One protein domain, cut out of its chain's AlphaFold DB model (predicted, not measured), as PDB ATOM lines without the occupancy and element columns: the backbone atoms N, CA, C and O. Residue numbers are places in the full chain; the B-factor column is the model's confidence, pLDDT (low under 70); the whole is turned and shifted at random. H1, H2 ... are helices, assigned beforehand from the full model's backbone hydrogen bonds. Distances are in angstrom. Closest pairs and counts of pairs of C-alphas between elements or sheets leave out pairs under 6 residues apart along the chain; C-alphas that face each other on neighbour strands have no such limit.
ATOM      1  N   ASP A   2     192.009 237.722 349.829       72.00
ATOM      2  CA  ASP A   2     192.748 238.350 348.710       72.00
ATOM      3  C   ASP A   2     193.790 237.429 348.044       72.00
ATOM      4  O   ASP A   2     194.794 237.885 347.501       72.00
ATOM      5  N   ILE A   3     193.556 236.115 348.071       81.69
ATOM      6  CA  ILE A   3     194.475 235.098 347.536       81.69
ATOM      7  C   ILE A   3     194.669 235.256 346.027       81.69
ATOM      8  O   ILE A   3     195.805 235.224 345.563       81.69
ATOM      9  N   LEU A   4     193.593 235.499 345.269       79.69
ATOM     10  CA  LEU A   4     193.689 235.757 343.824       79.69
ATOM     11  C   LEU A   4     194.552 236.972 343.508       79.69
ATOM     12  O   LEU A   4     195.275 236.973 342.516       79.69
ATOM     13  N   ASN A   5     194.464 238.015 344.335       81.75
ATOM     14  CA  ASN A   5     195.245 239.221 344.112       81.75
ATOM     15  C   ASN A   5     196.733 238.958 344.367       81.75
ATOM     16  O   ASN A   5     197.571 239.341 343.559       81.75
ATOM     17  N   ILE A   6     197.048 238.218 345.433       83.44
ATOM     18  CA  ILE A   6     198.421 237.808 345.753       83.44
ATOM     19  C   ILE A   6     198.995 236.905 344.650       83.44
ATOM     20  O   ILE A   6     200.122 237.119 344.218       83.44
ATOM     21  N   ALA A   7     198.227 235.930 344.150       81.62
ATOM     22  CA  ALA A   7     198.673 235.043 343.074       81.62
ATOM     23  C   ALA A   7     199.012 235.820 341.790       81.62
ATOM     24  O   ALA A   7     200.044 235.568 341.170       81.62
ATOM     25  N   LYS A   8     198.191 236.815 341.428       81.44
ATOM     26  CA  LYS A   8     198.440 237.693 340.274       81.44
ATOM     27  C   LYS A   8     199.687 238.559 340.461       81.44
ATOM     28  O   LYS A   8     200.471 238.694 339.532       81.44
ATOM     29  N   GLU A   9     199.909 239.106 341.656       81.50
ATOM     30  CA  GLU A   9     201.119 239.883 341.968       81.50
ATOM     31  C   GLU A   9     202.407 239.041 341.919       81.50
ATOM     32  O   GLU A   9     203.486 239.582 341.682       81.50
ATOM     33  N   LEU A  10     202.298 237.724 342.109       83.12
ATOM     34  CA  LEU A  10     203.412 236.775 342.060       83.12
ATOM     35  C   LEU A  10     203.635 236.151 340.668       83.12
ATOM     36  O   LEU A  10     204.391 235.187 340.558       83.12
ATOM     37  N   GLY A  11     203.011 236.686 339.610       78.56
ATOM     38  CA  GLY A  11     203.166 236.183 338.236       78.56
ATOM     39  C   GLY A  11     202.323 234.943 337.927       78.56
ATOM     40  O   GLY A  11     202.610 234.201 336.995       78.56
ATOM     41  N   GLY A  12     201.275 234.690 338.713       78.69
ATOM     42  CA  GLY A  12     200.294 233.635 338.470       78.69
ATOM     43  C   GLY A  12     199.272 234.015 337.398       78.69
ATOM     44  O   GLY A  12     198.069 233.894 337.634       78.69
ATOM     45  N   GLU A  13     199.717 234.514 336.239       79.25
ATOM     46  CA  GLU A  13     198.814 234.902 335.145       79.25
ATOM     47  C   GLU A  13     197.976 233.721 334.616       79.25
ATOM     48  O   GLU A  13     196.847 233.923 334.161       79.25
ATOM     49  N   ASP A  14     198.466 232.490 334.768       78.81
ATOM     50  CA  ASP A  14     197.764 231.255 334.393       78.81
ATOM     51  C   ASP A  14     196.518 230.972 335.256       78.81
ATOM     52  O   ASP A  14     195.645 230.207 334.856       78.81
ATOM     53  N   PHE A  15     196.383 231.632 336.413       73.06
ATOM     54  CA  PHE A  15     195.188 231.569 337.267       73.06
ATOM     55  C   PHE A  15     194.165 232.670 336.940       73.06
ATOM     56  O   PHE A  15     193.235 232.906 337.712       73.06
ATOM     57  N   SER A  16     194.339 233.394 335.829       75.94
ATOM     58  CA  SER A  16     193.494 234.542 335.464       75.94
ATOM     59  C   SER A  16     192.022 234.197 335.237       75.94
ATOM     60  O   SER A  16     191.170 235.044 335.518       75.94
ATOM     61  N   ASP A  17     191.736 232.970 334.800       83.25
ATOM     62  CA  ASP A  17     190.379 232.458 334.583       83.25
ATOM     63  C   ASP A  17     189.658 232.080 335.890       83.25
ATOM     64  O   ASP A  17     188.436 231.938 335.894       83.25
ATOM     65  N   MET A  18     190.392 231.942 337.000       82.06
ATOM     66  CA  MET A  18     189.847 231.512 338.288       82.06
ATOM     67  C   MET A  18     189.216 232.696 339.036       82.06
ATOM     68  O   MET A  18     189.840 233.752 339.208       82.06
ATOM     69  N   ILE A  19     187.970 232.534 339.487       85.62
ATOM     70  CA  ILE A  19     187.221 233.573 340.212       85.62
ATOM     71  C   ILE A  19     187.242 233.339 341.726       85.62
ATOM     72  O   ILE A  19     187.584 232.261 342.206       85.62
ATOM     73  N   GLU A  20     186.927 234.378 342.512       82.62
ATOM     74  CA  GLU A  20     187.018 234.309 343.984       82.62
ATOM     75  C   GLU A  20     186.134 233.199 344.559       82.62
ATOM     76  O   GLU A  20     186.508 232.555 345.539       82.62
ATOM     77  N   ASP A  21     184.999 232.952 343.911       84.38
ATOM     78  CA  ASP A  21     184.072 231.886 344.264       84.38
ATOM     79  C   ASP A  21     184.700 230.496 344.095       84.38
ATOM     80  O   ASP A  21     184.514 229.675 344.988       84.38
ATOM     81  N   ASP A  22     185.509 230.268 343.056       83.31
ATOM     82  CA  ASP A  22     186.185 228.982 342.818       83.31
ATOM     83  C   ASP A  22     187.205 228.685 343.925       83.31
ATOM     84  O   ASP A  22     187.279 227.574 344.444       83.31
ATOM     85  N   ILE A  23     187.980 229.698 344.339       82.00
ATOM     86  CA  ILE A  23     188.931 229.551 345.450       82.00
ATOM     87  C   ILE A  23     188.189 229.325 346.764       82.00
ATOM     88  O   ILE A  23     188.614 228.513 347.583       82.00
ATOM     89  N   ARG A  24     187.102 230.066 346.993       82.25
ATOM     90  CA  ARG A  24     186.309 229.930 348.214       82.25
ATOM     91  C   ARG A  24     185.703 228.535 348.316       82.25
ATOM     92  O   ARG A  24     185.850 227.924 349.367       82.25
ATOM     93  N   GLU A  25     185.091 228.038 347.243       81.31
ATOM     94  CA  GLU A  25     184.572 226.669 347.170       81.31
ATOM     95  C   GLU A  25     185.683 225.667 347.485       81.31
ATOM     96  O   GLU A  25     185.518 224.833 348.366       81.31
ATOM     97  N   HIS A  26     186.860 225.820 346.878       75.06
ATOM     98  CA  HIS A  26     187.958 224.883 347.089       75.06
ATOM     99  C   HIS A  26     188.541 224.919 348.512       75.06
ATOM    100  O   HIS A  26     188.940 223.883 349.032       75.06
ATOM    101  N   ILE A  27     188.594 226.084 349.165       75.75
ATOM    102  CA  ILE A  27     189.036 226.202 350.567       75.75
ATOM    103  C   ILE A  27     187.998 225.609 351.520       75.75
ATOM    104  O   ILE A  27     188.368 224.989 352.516       75.75
ATOM    105  N   GLU A  28     186.714 225.823 351.239       74.44
ATOM    106  CA  GLU A  28     185.613 225.291 352.045       74.44
ATOM    107  C   GLU A  28     185.490 223.763 351.899       74.44
ATOM    108  O   GLU A  28     185.219 223.089 352.894       74.44
ATOM    109  N   ASP A  29     185.758 223.215 350.708       67.00
ATOM    110  CA  ASP A  29     185.754 221.770 350.430       67.00
ATOM    111  C   ASP A  29     187.047 221.079 350.924       67.00
ATOM    112  O   ASP A  29     187.012 219.940 351.387       67.00
ATOM    113  N   CYS A  30     188.182 221.794 350.974       63.59
ATOM    114  CA  CYS A  30     189.439 221.358 351.610       63.59
ATOM    115  C   CYS A  30     189.428 221.476 353.150       63.59
ATOM    116  O   CYS A  30     190.461 221.717 353.776       63.59
ATOM    117  N   GLY A  31     188.272 221.285 353.790       58.91
ATOM    118  CA  GLY A  31     188.162 221.204 355.251       58.91
ATOM    119  C   GLY A  31     188.827 219.960 355.862       58.91
ATOM    120  O   GLY A  31     188.825 219.805 357.087       58.91
ATOM    121  N   GLU A  32     189.371 219.063 355.036       67.56
ATOM    122  CA  GLU A  32     190.131 217.904 355.494       67.56
ATOM    123  C   GLU A  32     191.521 218.332 355.998       67.56
ATOM    124  O   GLU A  32     192.230 219.089 355.331       67.56
ATOM    125  N   PRO A  33     191.936 217.887 357.199       68.19
ATOM    126  CA  PRO A  33     193.292 218.126 357.667       68.19
ATOM    127  C   PRO A  33     194.289 217.461 356.715       68.19
ATOM    128  O   PRO A  33     194.036 216.346 356.260       68.19
ATOM    129  N   PHE A  34     195.432 218.118 356.483       72.06
ATOM    130  CA  PHE A  34     196.532 217.557 355.696       72.06
ATOM    131  C   PHE A  34     196.792 216.099 356.074       72.06
ATOM    132  O   PHE A  34     196.972 215.763 357.252       72.06
ATOM    133  N   THR A  35     196.840 215.238 355.065       80.00
ATOM    134  CA  THR A  35     197.323 213.875 355.234       80.00
ATOM    135  C   THR A  35     198.810 213.901 355.594       80.00
ATOM    136  O   THR A  35     199.534 214.855 355.303       80.00
ATOM    137  N   ASN A  36     199.298 212.840 356.244       82.50
ATOM    138  CA  ASN A  36     200.722 212.745 356.582       82.50
ATOM    139  C   ASN A  36     201.613 212.811 355.330       82.50
ATOM    140  O   ASN A  36     202.714 213.336 355.414       82.50
ATOM    141  N   GLU A  37     201.126 212.312 354.192       80.25
ATOM    142  CA  GLU A  37     201.824 212.361 352.904       80.25
ATOM    143  C   GLU A  37     201.947 213.805 352.395       80.25
ATOM    144  O   GLU A  37     203.054 214.253 352.122       80.25
ATOM    145  N   GLU A  38     200.862 214.584 352.396       78.31
ATOM    146  CA  GLU A  38     200.895 216.004 352.002       78.31
ATOM    147  C   GLU A  38     201.735 216.862 352.963       78.31
ATOM    148  O   GLU A  38     202.422 217.798 352.549       78.31
ATOM    149  N   PHE A  39     201.711 216.546 354.264       76.81
ATOM    150  CA  PHE A  39     202.571 217.206 355.245       76.81
ATOM    151  C   PHE A  39     204.051 216.877 355.011       76.81
ATOM    152  O   PHE A  39     204.901 217.766 355.082       76.81
ATOM    153  N   GLU A  40     204.370 215.614 354.718       77.12
ATOM    154  CA  GLU A  40     205.721 215.199 354.350       77.12
ATOM    155  C   GLU A  40     206.175 215.878 353.053       77.12
ATOM    156  O   GLU A  40     207.275 216.423 353.034       77.12
ATOM    157  N   GLU A  41     205.339 215.951 352.015       77.44
ATOM    158  CA  GLU A  41     205.640 216.672 350.770       77.44
ATOM    159  C   GLU A  41     205.909 218.167 351.000       77.44
ATOM    160  O   GLU A  41     206.873 218.713 350.457       77.44
ATOM    161  N   LEU A  42     205.129 218.828 351.863       72.81
ATOM    162  CA  LEU A  42     205.368 220.224 352.244       72.81
ATOM    163  C   LEU A  42     206.746 220.396 352.902       72.81
ATOM    164  O   LEU A  42     207.490 221.327 352.574       72.81
ATOM    165  N   MET A  43     207.104 219.473 353.796       75.06
ATOM    166  CA  MET A  43     208.406 219.431 354.469       75.06
ATOM    167  C   MET A  43     209.558 219.037 353.527       75.06
ATOM    168  O   MET A  43     210.713 219.338 353.829       75.06
ATOM    169  N   GLN A  44     209.257 218.377 352.405       66.25
ATOM    170  CA  GLN A  44     210.208 217.928 351.380       66.25
ATOM    171  C   GLN A  44     210.400 218.938 350.245       66.25
ATOM    172  O   GLN A  44     211.255 218.707 349.385       66.25
ATOM    173  N   SER A  45     209.636 220.040 350.212       47.88
ATOM    174  CA  SER A  45     209.805 221.074 349.190       47.88
ATOM    175  C   SER A  45     211.289 221.471 349.092       47.88
ATOM    176  O   SER A  45     211.899 221.850 350.101       47.88
ATOM    177  N   PRO A  46     211.930 221.329 347.913       49.47
ATOM    178  CA  PRO A  46     213.350 221.586 347.805       49.47
ATOM    179  C   PRO A  46     213.598 223.057 348.130       49.47
ATOM    180  O   PRO A  46     213.169 223.949 347.400       49.47
TER     181      PRO A  46
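This is residues 2 to 46 of the 118 residues of an uncharacterized protein of Trichuris suis (pig whipworm) (UniProt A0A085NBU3). Three helices make an open U with an empty middle: H2, the longest by residues, is the base, H1 stands as an arm at one end of it, and H3 is the other arm, held off by a link. The printed part has 45 residues and is all helix, in the order H1, H2, H3, with no named strand. It is loose, with a radius of gyration of the C-alphas of 13.1 A and spans of 31 by 26 by 15 A.

Start at H2, residues 20 to 29. H1, residues 3 to 9, is close but not clearly touching: the closest C-alphas, Leu 4 and Glu 20, are 6.8 A apart. Their lines make a steep tilt of 51 degrees, opposite ways. H3, residues 36 to 44, is apart from both. In H1, H2 and H3 every O i to N i+4 pair is within hydrogen-bond range.

Find C-alpha 20 at (187.018, 234.309, 343.984); H2 runs 14.2 A to C-alpha 29. H1, 9.9 A long, begins at (194.475, 235.098, 347.536). H3, 12.0 A long, ends at (210.208, 217.928, 351.380).

The farthest C-alphas, Asp 17 and Asn 36, are 31.3 A apart. The printed part has no cut, and both links are short. Look for pLDDT under 70 at residues 29 to 33 and 44 to 46.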